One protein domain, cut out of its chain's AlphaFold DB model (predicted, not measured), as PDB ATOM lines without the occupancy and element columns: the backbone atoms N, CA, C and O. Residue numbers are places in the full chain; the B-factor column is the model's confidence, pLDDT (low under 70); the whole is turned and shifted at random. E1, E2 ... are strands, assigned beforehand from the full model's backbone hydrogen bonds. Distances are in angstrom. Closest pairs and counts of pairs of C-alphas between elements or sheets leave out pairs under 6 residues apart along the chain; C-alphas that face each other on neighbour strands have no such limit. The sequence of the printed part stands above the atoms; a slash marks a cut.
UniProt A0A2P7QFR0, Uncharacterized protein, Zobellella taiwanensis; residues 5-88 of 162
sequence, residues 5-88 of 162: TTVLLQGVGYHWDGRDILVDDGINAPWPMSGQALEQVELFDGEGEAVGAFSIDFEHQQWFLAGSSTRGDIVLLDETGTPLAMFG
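This is residues 5 to 88 of the 162 residues of an uncharacterized protein of Zobellella taiwanensis (UniProt A0A2P7QFR0). A strongly twisted sheet of six strands faces a smaller sheet of three, E5 to E7, only partly and with few close C-alphas, as a loose two-sheet sandwich. The printed part has 84 residues with nine named strands, E1 to E9, and no named helix: all strand. The orders are E4 - E3 - E2 - E1 - E8 - E9 and E5 - E6 - E7, both antiparallel. The whole is compact, with a radius of gyration of the C-alphas of 12.2 A, and spans 33 by 28 by 22 A.

E1, residues 5 to 9, and E2, residues 12 to 16, form a hairpin, N 14 to O 7 at 2.7 A. E3, residues 20 to 24, and E4, residues 31 to 34, extend the meander, each strand the antiparallel neighbour of the one before: N 22 to O 15 and N 33 to O 21 are 2.7 A. On the other side of E1 is E8, residues 74 to 78, N 8 to O 75 at 2.8 A; E9, residues 83 to 87, follows, N 84 to O 76 at 2.7 A. E5, residues 37 to 44, E6, residues 50 to 57, and E7, residues 62 to 67, are a second meander, N 38 to O 56 and N 53 to O 66 at 2.8 A. The closest C-alphas of E1 and E5 are Leu 9 and Leu 43, 7.8 A apart; E2 and E6 are apart.

E1 begins at C-alpha 5, (-41.112, -7.692, -46.665); E9 ends at C-alpha 87, (-29.341, -17.882, -52.133). E6 is 21.6 A long, E5 19.8 A, E7 17.2 A. E5 bends by 55 degrees at residue 40.

The C-alphas of Gly 18 and Glu 47 are farthest apart, 35.0 A. The printed part has no cut and no long link. Residue 88 is under 70 in pLDDT.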
ATOM      1  N   THR A   5     -40.024  -7.566 -47.649       94.12
ATOM      2  CA  THR A   5     -41.112  -7.692 -46.665       94.12
ATOM      3  C   THR A   5     -41.359  -9.134 -46.277       94.12
ATOM      4  O   THR A   5     -41.988  -9.381 -45.254       94.12
ATOM      5  N   THR A   6     -40.884 -10.085 -47.083       94.94
ATOM      6  CA  THR A   6     -41.073 -11.505 -46.814       94.94
ATOM      7  C   THR A   6     -39.777 -12.267 -47.064       94.94
ATOM      8  O   THR A   6     -39.101 -12.044 -48.067       94.94
ATOM      9  N   VAL A   7     -39.441 -13.182 -46.161       94.38
ATOM     10  CA  VAL A   7     -38.346 -14.144 -46.318       94.38
ATOM     11  C   VAL A   7     -38.928 -15.547 -46.273       94.38
ATOM     12  O   VAL A   7     -39.686 -15.862 -45.367       94.38
ATOM     13  N   LEU A   8     -38.589 -16.393 -47.239       94.12
ATOM     14  CA  LEU A   8     -38.859 -17.826 -47.183       94.12
ATOM     15  C   LEU A   8     -37.572 -18.531 -46.758       94.12
ATOM     16  O   LEU A   8     -36.590 -18.454 -47.494       94.12
ATOM     17  N   LEU A   9     -37.582 -19.198 -45.605       93.06
ATOM     18  CA  LEU A   9     -36.492 -20.045 -45.119       93.06
ATOM     19  C   LEU A   9     -36.970 -21.493 -45.089       93.06
ATOM     20  O   LEU A   9     -37.855 -21.836 -44.313       93.06
ATOM     21  N   GLN A  10     -36.414 -22.337 -45.956       90.81
ATOM     22  CA  GLN A  10     -36.669 -23.787 -45.989       90.81
ATOM     23  C   GLN A  10     -38.162 -24.162 -46.039       90.81
ATOM     24  O   GLN A  10     -38.599 -25.164 -45.481       90.81
ATOM     25  N   GLY A  11     -38.959 -23.338 -46.724       88.94
ATOM     26  CA  GLY A  11     -40.410 -23.506 -46.841       88.94
ATOM     27  C   GLY A  11     -41.237 -22.776 -45.778       88.94
ATOM     28  O   GLY A  11     -42.444 -22.663 -45.961       88.94
ATOM     29  N   VAL A  12     -40.612 -22.217 -44.739       93.62
ATOM     30  CA  VAL A  12     -41.265 -21.359 -43.742       93.62
ATOM     31  C   VAL A  12     -41.223 -19.906 -44.205       93.62
ATOM     32  O   VAL A  12     -40.161 -19.370 -44.522       93.62
ATOM     33  N   GLY A  13     -42.379 -19.254 -44.262       94.75
ATOM     34  CA  GLY A  13     -42.510 -17.849 -44.622       94.75
ATOM     35  C   GLY A  13     -42.481 -16.929 -43.409       94.75
ATOM     36  O   GLY A  13     -43.203 -17.137 -42.446       94.75
ATOM     37  N   TYR A  14     -41.688 -15.869 -43.484       95.94
ATOM     38  CA  TYR A  14     -41.587 -14.815 -42.483       95.94
ATOM     39  C   TYR A  14     -41.965 -13.496 -43.143       95.94
ATOM     40  O   TYR A  14     -41.193 -12.959 -43.935       95.94
ATOM     41  N   HIS A  15     -43.157 -12.986 -42.851       95.69
ATOM     42  CA  HIS A  15     -43.689 -11.754 -43.427       95.69
ATOM     43  C   HIS A  15     -43.745 -10.644 -42.382       95.69
ATOM     44  O   HIS A  15     -44.393 -10.800 -41.355       95.69
ATOM     45  N   TRP A  16     -43.123  -9.502 -42.647       96.00
ATOM     46  CA  TRP A  16     -43.167  -8.356 -41.745       96.00
ATOM     47  C   TRP A  16     -44.279  -7.380 -42.141       96.00
ATOM     48  O   TRP A  16     -44.283  -6.848 -43.252       96.00
ATOM     49  N   ASP A  17     -45.199  -7.114 -41.211       93.50
ATOM     50  CA  ASP A  17     -46.371  -6.253 -41.439       93.50
ATOM     51  C   ASP A  17     -46.117  -4.760 -41.139       93.50
ATOM     52  O   ASP A  17     -47.021  -3.924 -41.223       93.50
ATOM     53  N   GLY A  18     -44.872  -4.416 -40.798       92.56
ATOM     54  CA  GLY A  18     -44.464  -3.087 -40.347       92.56
ATOM     55  C   GLY A  18     -44.324  -2.964 -38.830       92.56
ATOM     56  O   GLY A  18     -43.868  -1.924 -38.351       92.56
ATOM     57  N   ARG A  19     -44.697  -3.996 -38.070       93.69
ATOM     58  CA  ARG A  19     -44.555  -4.034 -36.614       93.69
ATOM     59  C   ARG A  19     -44.071  -5.387 -36.114       93.69
ATOM     60  O   ARG A  19     -43.099  -5.421 -35.368       93.69
ATOM     61  N   ASP A  20     -44.759  -6.449 -36.500       94.69
ATOM     62  CA  ASP A  20     -44.500  -7.816 -36.071       94.69
ATOM     63  C   ASP A  20     -44.191  -8.692 -37.297       94.69
ATOM     64  O   ASP A  20     -44.494  -8.348 -38.445       94.69
ATOM     65  N   ILE A  21     -43.558  -9.838 -37.057       96.31
ATOM     66  CA  ILE A  21     -43.268 -10.830 -38.091       96.31
ATOM     67  C   ILE A  21     -44.321 -11.931 -38.005       96.31
ATOM     68  O   ILE A  21     -44.467 -12.586 -36.981       96.31
ATOM     69  N   LEU A  22     -45.057 -12.156 -39.083       96.19
ATOM     70  CA  LEU A  22     -45.967 -13.281 -39.240       96.19
ATOM     71  C   LEU A  22     -45.190 -14.474 -39.793       96.19
ATOM     72  O   LEU A  22     -44.633 -14.398 -40.888       96.19
ATOM     73  N   VAL A  23     -45.160 -15.561 -39.032       96.00
ATOM     74  CA  VAL A  23     -44.499 -16.813 -39.404       96.00
ATOM     75  C   VAL A  23     -45.544 -17.789 -39.934       96.00
ATOM     76  O   VAL A  23     -46.557 -18.011 -39.275       96.00
ATOM     77  N   ASP A  24     -45.308 -18.353 -41.114       95.56
ATOM     78  CA  ASP A  24     -46.191 -19.276 -41.830       95.56
ATOM     79  C   ASP A  24     -45.427 -20.561 -42.187       95.56
ATOM     80  O   ASP A  24     -44.505 -20.536 -42.999       95.56
ATOM     81  N   ASP A  25     -45.801 -21.688 -41.580       93.25
ATOM     82  CA  ASP A  25     -45.242 -23.017 -41.878       93.25
ATOM     83  C   ASP A  25     -45.959 -23.732 -43.040       93.25
ATOM     84  O   ASP A  25     -45.605 -24.858 -43.393       93.25
ATOM     85  N   GLY A  26     -46.994 -23.116 -43.620       90.81
ATOM     86  CA  GLY A  26     -47.834 -23.700 -44.662       90.81
ATOM     87  C   GLY A  26     -48.791 -24.796 -44.178       90.81
ATOM     88  O   GLY A  26     -49.524 -25.364 -44.992       90.81
ATOM     89  N   ILE A  27     -48.805 -25.109 -42.878       90.62
ATOM     90  CA  ILE A  27     -49.663 -26.136 -42.271       90.62
ATOM     91  C   ILE A  27     -50.755 -25.475 -41.431       90.62
ATOM     92  O   ILE A  27     -51.931 -25.836 -41.535       90.62
ATOM     93  N   ASN A  28     -50.373 -24.513 -40.596       90.50
ATOM     94  CA  ASN A  28     -51.244 -23.835 -39.650       90.50
ATOM     95  C   ASN A  28     -51.537 -22.397 -40.087       90.50
ATOM     96  O   ASN A  28     -51.023 -21.893 -41.080       90.50
ATOM     97  N   ALA A  29     -52.411 -21.721 -39.339       92.75
ATOM     98  CA  ALA A  29     -52.568 -20.283 -39.509       92.75
ATOM     99  C   ALA A  29     -51.261 -19.571 -39.112       92.75
ATOM    100  O   ALA A  29     -50.680 -19.954 -38.090       92.75
ATOM    101  N   PRO A  30     -50.839 -18.522 -39.844       95.06
ATOM    102  CA  PRO A  30     -49.645 -17.774 -39.489       95.06
ATOM    103  C   PRO A  30     -49.727 -17.232 -38.065       95.06
ATOM    104  O   PRO A  30     -50.774 -16.716 -37.651       95.06
ATOM    105  N   TRP A  31     -48.631 -17.328 -37.318       95.38
ATOM    106  CA  TRP A  31     -48.556 -16.818 -35.954       95.38
ATOM    107  C   TRP A  31     -47.632 -15.603 -35.868       95.38
ATOM    108  O   TRP A  31     -46.616 -15.540 -36.562       95.38
ATOM    109  N   PRO A  32     -47.972 -14.614 -35.028       95.88
ATOM    110  CA  PRO A  32     -47.133 -13.444 -34.851       95.88
ATOM    111  C   PRO A  32     -45.926 -13.769 -33.968       95.88
ATOM    112  O   PRO A  32     -46.037 -14.428 -32.933       95.88
ATOM    113  N   MET A  33     -44.783 -13.226 -34.355       94.44
ATOM    114  CA  MET A  33     -43.549 -13.157 -33.598       94.44
ATOM    115  C   MET A  33     -43.190 -11.682 -33.439       94.44
ATOM    116  O   MET A  33     -43.083 -10.947 -34.421       94.44
ATOM    117  N   SER A  34     -43.040 -11.234 -32.195       93.38
ATOM    118  CA  SER A  34     -42.766  -9.826 -31.925       93.38
ATOM    119  C   SER A  34     -41.384  -9.412 -32.405       93.38
ATOM    120  O   SER A  34     -40.403 -10.104 -32.145       93.38
ATOM    121  N   GLY A  35     -41.318  -8.237 -33.030       91.56
ATOM    122  CA  GLY A  35     -40.073  -7.627 -33.473       91.56
ATOM    123  C   GLY A  35     -40.018  -7.380 -34.975       91.56
ATOM    124  O   GLY A  35     -40.960  -7.625 -35.723       91.56
ATOM    125  N   GLN A  36     -38.872  -6.857 -35.394       92.19
ATOM    126  CA  GLN A  36     -38.602  -6.399 -36.759       92.19
ATOM    127  C   GLN A  36     -37.424  -7.125 -37.410       92.19
ATOM    128  O   GLN A  36     -37.063  -6.817 -38.544       92.19
ATOM    129  N   ALA A  37     -36.808  -8.058 -36.687       93.94
ATOM    130  CA  ALA A  37     -35.648  -8.794 -37.140       93.94
ATOM    131  C   ALA A  37     -35.805 -10.293 -36.876       93.94
ATOM    132  O   ALA A  37     -36.382 -10.703 -35.867       93.94
ATOM    133  N   LEU A  38     -35.283 -11.096 -37.799       92.38
ATOM    134  CA  LEU A  38     -34.957 -12.497 -37.571       92.38
ATOM    135  C   LEU A  38     -33.487 -12.563 -37.184       92.38
ATOM    136  O   LEU A  38     -32.628 -12.090 -37.931       92.38
ATOM    137  N   GLU A  39     -33.201 -13.160 -36.036       91.56
ATOM    138  CA  GLU A  39     -31.845 -13.289 -35.518       91.56
ATOM    139  C   GLU A  39     -31.437 -14.760 -35.509       91.56
ATOM    140  O   GLU A  39     -32.101 -15.581 -34.882       91.56
ATOM    141  N   GLN A  40     -30.336 -15.076 -36.195       88.94
ATOM    142  CA  GLN A  40     -29.663 -16.380 -36.158       88.94
ATOM    143  C   GLN A  40     -30.600 -17.574 -36.388       88.94
ATOM    144  O   GLN A  40     -30.550 -18.567 -35.667       88.94
ATOM    145  N   VAL A  41     -31.446 -17.496 -37.415       91.50
ATOM    146  CA  VAL A  41     -32.283 -18.627 -37.813       91.50
ATOM    147  C   VAL A  41     -31.391 -19.700 -38.425       91.50
ATOM    148  O   VAL A  41     -30.780 -19.478 -39.471       91.50
ATOM    149  N   GLU A  42     -31.301 -20.845 -37.755       92.94
ATOM    150  CA  GLU A  42     -30.512 -21.988 -38.208       92.94
ATOM    151  C   GLU A  42     -31.079 -22.566 -39.508       92.94
ATOM    152  O   GLU A  42     -32.291 -22.675 -39.699       92.94
ATOM    153  N   LEU A  43     -30.174 -22.933 -40.408       91.31
ATOM    154  CA  LEU A  43     -30.472 -23.616 -41.657       91.31
ATOM    155  C   LEU A  43     -30.006 -25.056 -41.524       91.31
ATOM    156  O   LEU A  43     -28.854 -25.293 -41.159       91.31
ATOM    157  N   PHE A  44     -30.881 -25.995 -41.857       90.75
ATOM    158  CA  PHE A  44     -30.595 -27.423 -41.759       90.75
ATOM    159  C   PHE A  44     -30.417 -28.057 -43.135       90.75
ATOM    160  O   PHE A  44     -31.093 -27.682 -44.090       90.75
ATOM    161  N   ASP A  45     -29.534 -29.034 -43.266       89.00
ATOM    162  CA  ASP A  45     -29.512 -29.859 -44.469       89.00
ATOM    163  C   ASP A  45     -30.662 -30.885 -44.488       89.00
ATOM    164  O   ASP A  45     -31.485 -30.982 -43.574       89.00
ATOM    165  N   GLY A  46     -30.729 -31.674 -45.562       86.56
ATOM    166  CA  GLY A  46     -31.710 -32.754 -45.689       86.56
ATOM    167  C   GLY A  46     -31.512 -33.917 -44.707       86.56
ATOM    168  O   GLY A  46     -32.368 -34.800 -44.657       86.56
ATOM    169  N   GLU A  47     -30.410 -33.938 -43.953       90.31
ATOM    170  CA  GLU A  47     -30.104 -34.923 -42.911       90.31
ATOM    171  C   GLU A  47     -30.437 -34.385 -41.503       90.31
ATOM    172  O   GLU A  47     -30.490 -35.159 -40.545       90.31
ATOM    173  N   GLY A  48     -30.760 -33.090 -41.392       88.75
ATOM    174  CA  GLY A  48     -31.104 -32.404 -40.150       88.75
ATOM    175  C   GLY A  48     -29.905 -31.794 -39.422       88.75
ATOM    176  O   GLY A  48     -30.049 -31.408 -38.261       88.75
ATOM    177  N   GLU A  49     -28.735 -31.701 -40.058       91.31
ATOM    178  CA  GLU A  49     -27.572 -31.023 -39.482       91.31
ATOM    179  C   GLU A  49     -27.590 -29.523 -39.795       91.31
ATOM    180  O   GLU A  49     -27.952 -29.099 -40.892       91.31
ATOM    181  N   ALA A  50     -27.196 -28.700 -38.820       90.94
ATOM    182  CA  ALA A  50     -27.120 -27.254 -38.995       90.94
ATOM    183  C   ALA A  50     -25.939 -26.885 -39.909       90.94
ATOM    184  O   ALA A  50     -24.775 -27.086 -39.561       90.94
ATOM    185  N   VAL A  51     -26.242 -26.305 -41.068       89.94
ATOM    186  CA  VAL A  51     -25.265 -25.927 -42.105       89.94
ATOM    187  C   VAL A  51     -25.005 -24.426 -42.182       89.94
ATOM    188  O   VAL A  51     -24.022 -23.994 -42.794       89.94
ATOM    189  N   GLY A  52     -25.854 -23.615 -41.550       89.88
ATOM    190  CA  GLY A  52     -25.717 -22.167 -41.563       89.88
ATOM    191  C   GLY A  52     -26.693 -21.452 -40.642       89.88
ATOM    192  O   GLY A  52     -27.510 -22.071 -39.967       89.88
ATOM    193  N   ALA A  53     -26.593 -20.129 -40.628       91.12
ATOM    194  CA  ALA A  53     -27.488 -19.250 -39.896       91.12
ATOM    195  C   ALA A  53     -27.809 -18.011 -40.733       91.12
ATOM    196  O   ALA A  53     -26.914 -17.398 -41.323       91.12
ATOM    197  N   PHE A  54     -29.080 -17.627 -40.757       93.00
ATOM    198  CA  PHE A  54     -29.576 -16.455 -41.462       93.00
ATOM    199  C   PHE A  54     -30.146 -15.426 -40.486       93.00
ATOM    200  O   PHE A  54     -30.890 -15.763 -39.566       93.00
ATOM    201  N   SER A  55     -29.839 -14.155 -40.728       93.00
ATOM    202  CA  SER A  55     -30.415 -13.025 -40.002       93.00
ATOM    203  C   SER A  55     -30.898 -11.961 -40.982       93.00
ATOM    204  O   SER A  55     -30.259 -11.715 -42.004       93.00
ATOM    205  N   ILE A  56     -31.991 -11.279 -40.655       93.50
ATOM    206  CA  ILE A  56     -32.470 -10.106 -41.393       93.50
ATOM    207  C   ILE A  56     -33.089  -9.097 -40.437       93.50
ATOM    208  O   ILE A  56     -33.867  -9.465 -39.570       93.50
ATOM    209  N   ASP A  57     -32.793  -7.821 -40.643       94.50
ATOM    210  CA  ASP A  57     -33.524  -6.691 -40.086       94.50
ATOM    211  C   ASP A  57     -34.411  -6.087 -41.190       94.50
ATOM    212  O   ASP A  57     -33.925  -5.492 -42.160       94.50
ATOM    213  N   PHE A  58     -35.731  -6.261 -41.062       93.00
ATOM    214  CA  PHE A  58     -36.709  -5.751 -42.025       93.00
ATOM    215  C   PHE A  58     -36.859  -4.226 -41.957       93.00
ATOM    216  O   PHE A  58     -37.248  -3.590 -42.945       93.00
ATOM    217  N   GLU A  59     -36.558  -3.594 -40.826       92.69
ATOM    218  CA  GLU A  59     -36.619  -2.141 -40.717       92.69
ATOM    219  C   GLU A  59     -35.458  -1.510 -41.490       92.69
ATOM    220  O   GLU A  59     -35.684  -0.688 -42.383       92.69
ATOM    221  N   HIS A  60     -34.239  -1.971 -41.210       91.69
ATOM    222  CA  HIS A  60     -33.003  -1.452 -41.792       91.69
ATOM    223  C   HIS A  60     -32.671  -2.039 -43.168       91.69
ATOM    224  O   HIS A  60     -31.779  -1.526 -43.842       91.69
ATOM    225  N   GLN A  61     -33.407  -3.064 -43.615       91.75
ATOM    226  CA  GLN A  61     -33.201  -3.741 -44.901       91.75
ATOM    227  C   GLN A  61     -31.788  -4.324 -45.025       91.75
ATOM    228  O   GLN A  61     -31.134  -4.216 -46.063       91.75
ATOM    229  N   GLN A  62     -31.321  -4.935 -43.937       90.44
ATOM    230  CA  GLN A  62     -30.003  -5.551 -43.830       90.44
ATOM    231  C   GLN A  62     -30.162  -7.033 -43.531       90.44
ATOM    232  O   GLN A  62     -30.966  -7.405 -42.686       90.44
ATOM    233  N   TRP A  63     -29.389  -7.882 -44.198       91.25
ATOM    234  CA  TRP A  63     -29.375  -9.317 -43.932       91.25
ATOM    235  C   TRP A  63     -27.956  -9.853 -43.844       91.25
ATOM    236  O   TRP A  63     -27.000  -9.227 -44.304       91.25
ATOM    237  N   PHE A  64     -27.836 -11.036 -43.263       88.38
ATOM    238  CA  PHE A  64     -26.589 -11.753 -43.121       88.38
ATOM    239  C   PHE A  64     -26.834 -13.254 -43.236       88.38
ATOM    240  O   PHE A  64     -27.817 -13.775 -42.713       88.38
ATOM    241  N   LEU A  65     -25.918 -13.941 -43.908       89.75
ATOM    242  CA  LEU A  65     -25.898 -15.390 -44.033       89.75
ATOM    243  C   LEU A  65     -24.509 -15.884 -43.629       89.75
ATOM    244  O   LEU A  65     -23.514 -15.512 -44.252       89.75
ATOM    245  N   ALA A  66     -24.451 -16.726 -42.602       87.88
ATOM    246  CA  ALA A  66     -23.263 -17.482 -42.231       87.88
ATOM    247  C   ALA A  66     -23.422 -18.949 -42.629       87.88
ATOM    248  O   ALA A  66     -24.482 -19.536 -42.432       87.88
ATOM    249  N   GLY A  67     -22.340 -19.553 -43.116       85.88
ATOM    250  CA  GLY A  67     -22.302 -20.968 -43.478       85.88
ATOM    251  C   GLY A  67     -22.749 -21.244 -44.911       85.88
ATOM    252  O   GLY A  67     -22.705 -20.372 -45.781       85.88
ATOM    253  N   SER A  68     -23.120 -22.493 -45.159       81.94
ATOM    254  CA  SER A  68     -23.561 -22.980 -46.464       81.94
ATOM    255  C   SER A  68     -25.084 -23.044 -46.531       81.94
ATOM    256  O   SER A  68     -25.732 -23.500 -45.595       81.94
ATOM    257  N   SER A  69     -25.648 -22.627 -47.664       82.25
ATOM    258  CA  SER A  69     -27.071 -22.777 -47.980       82.25
ATOM    259  C   SER A  69     -27.237 -23.395 -49.363       82.25
ATOM    260  O   SER A  69     -26.521 -23.022 -50.302       82.25
ATOM    261  N   THR A  70     -28.218 -24.270 -49.526       80.19
ATOM    262  CA  THR A  70     -28.606 -24.833 -50.821       80.19
ATOM    263  C   THR A  70     -29.467 -23.836 -51.590       80.19
ATOM    264  O   THR A  70     -30.085 -22.927 -51.032       80.19
ATOM    265  N   ARG A  71     -29.492 -23.968 -52.920       78.25
ATOM    266  CA  ARG A  71     -30.294 -23.085 -53.766       78.25
ATOM    267  C   ARG A  71     -31.778 -23.192 -53.427       78.25
ATOM    268  O   ARG A  71     -32.381 -24.234 -53.654       78.25
ATOM    269  N   GLY A  72     -32.363 -22.068 -53.024       80.44
ATOM    270  CA  GLY A  72     -33.784 -21.979 -52.684       80.44
ATOM    271  C   GLY A  72     -34.081 -22.193 -51.201       80.44
ATOM    272  O   GLY A  72     -35.239 -22.048 -50.819       80.44
ATOM    273  N   ASP A  73     -33.062 -22.447 -50.375       86.75
ATOM    274  CA  ASP A  73     -33.227 -22.499 -48.918       86.75
ATOM    275  C   ASP A  73     -33.623 -21.138 -48.357       86.75
ATOM    276  O   ASP A  73     -34.307 -21.071 -47.342       86.75
ATOM    277  N   ILE A  74     -33.214 -20.060 -49.027       90.81
ATOM    278  CA  ILE A  74     -33.517 -18.690 -48.636       90.81
ATOM    279  C   ILE A  74     -33.983 -17.917 -49.865       90.81
ATOM    280  O   ILE A  74     -33.247 -17.776 -50.851       90.81
ATOM    281  N   VAL A  75     -35.203 -17.387 -49.802       91.88
ATOM    282  CA  VAL A  75     -35.792 -16.545 -50.849       91.88
ATOM    283  C   VAL A  75     -36.300 -15.258 -50.234       91.88
ATOM    284  O   VAL A  75     -37.037 -15.268 -49.256       91.88
ATOM    285  N   LEU A  76     -35.929 -14.137 -50.832       92.44
ATOM    286  CA  LEU A  76     -36.240 -12.815 -50.315       92.44
ATOM    287  C   LEU A  76     -37.208 -12.160 -51.275       92.44
ATOM    288  O   LEU A  76     -36.929 -12.075 -52.469       92.44
ATOM    289  N   LEU A  77     -38.350 -11.733 -50.763       92.81
ATOM    290  CA  LEU A  77     -39.487 -11.284 -51.548       92.81
ATOM    291  C   LEU A  77     -39.846  -9.849 -51.165       92.81
ATOM    292  O   LEU A  77     -39.769  -9.457 -49.993       92.81
ATOM    293  N   ASP A  78     -40.260  -9.079 -52.165       92.31
ATOM    294  CA  ASP A  78     -40.826  -7.756 -51.943       92.31
ATOM    295  C   ASP A  78     -42.312  -7.791 -51.549       92.31
ATOM    296  O   ASP A  78     -42.936  -8.851 -51.467       92.31
ATOM    297  N   GLU A  79     -42.891  -6.607 -51.344       91.00
ATOM    298  CA  GLU A  79     -44.306  -6.419 -50.987       91.00
ATOM    299  C   GLU A  79     -45.294  -6.993 -52.017       91.00
ATOM    300  O   GLU A  79     -46.450  -7.265 -51.699       91.00
ATOM    301  N   THR A  80     -44.847  -7.184 -53.260       88.94
ATOM    302  CA  THR A  80     -45.645  -7.755 -54.348       88.94
ATOM    303  C   THR A  80     -45.478  -9.271 -54.465       88.94
ATOM    304  O   THR A  80     -46.131  -9.895 -55.302       88.94
ATOM    305  N   GLY A  81     -44.615  -9.872 -53.637       86.94
ATOM    306  CA  GLY A  81     -44.219 -11.274 -53.740       86.94
ATOM    307  C   GLY A  81     -43.208 -11.533 -54.860       86.94
ATOM    308  O   GLY A  81     -43.038 -12.679 -55.277       86.94
ATOM    309  N   THR A  82     -42.542 -10.496 -55.372       88.38
ATOM    310  CA  THR A  82     -41.501 -10.646 -56.393       88.38
ATOM    311  C   THR A  82     -40.173 -11.007 -55.719       88.38
ATOM    312  O   THR A  82     -39.770 -10.322 -54.776       88.38
ATOM    313  N   PRO A  83     -39.459 -12.051 -56.179       87.88
ATOM    314  CA  PRO A  83     -38.161 -12.413 -55.617       87.88
ATOM    315  C   PRO A  83     -37.105 -11.346 -55.926       87.88
ATOM    316  O   PRO A  83     -36.836 -11.036 -57.085       87.88
ATOM    317  N   LEU A  84     -36.498 -10.810 -54.867       86.19
ATOM    318  CA  LEU A  84     -35.393  -9.852 -54.889       86.19
ATOM    319  C   LEU A  84     -34.031 -10.551 -54.877       86.19
ATOM    320  O   LEU A  84     -33.126 -10.126 -55.590       86.19
ATOM    321  N   ALA A  85     -33.889 -11.618 -54.086       81.38
ATOM    322  CA  ALA A  85     -32.689 -12.450 -54.061       81.38
ATOM    323  C   ALA A  85     -33.031 -13.899 -53.690       81.38
ATOM    324  O   ALA A  85     -34.053 -14.174 -53.056       81.38
ATOM    325  N   MET A  86     -32.176 -14.826 -54.114       79.12
ATOM    326  CA  MET A  86     -32.345 -16.259 -53.894       79.12
ATOM    327  C   MET A  86     -30.960 -16.867 -53.671       79.12
ATOM    328  O   MET A  86     -30.142 -16.831 -54.586       79.12
ATOM    329  N   PHE A  87     -30.681 -17.387 -52.477       75.38
ATOM    330  CA  PHE A  87     -29.341 -17.882 -52.133       75.38
ATOM    331  C   PHE A  87     -29.187 -19.380 -52.426       75.38
ATOM    332  O   PHE A  87     -30.180 -20.111 -52.431       75.38
ATOM    333  N   GLY A  88     -27.947 -19.811 -52.712       58.09
ATOM    334  CA  GLY A  88     -27.531 -21.194 -52.983       58.09
ATOM    335  C   GLY A  88     -26.020 -21.346 -53.209       58.09
ATOM    336  O   GLY A  88     -25.339 -20.340 -53.378       58.09
TER     337      GLY A  88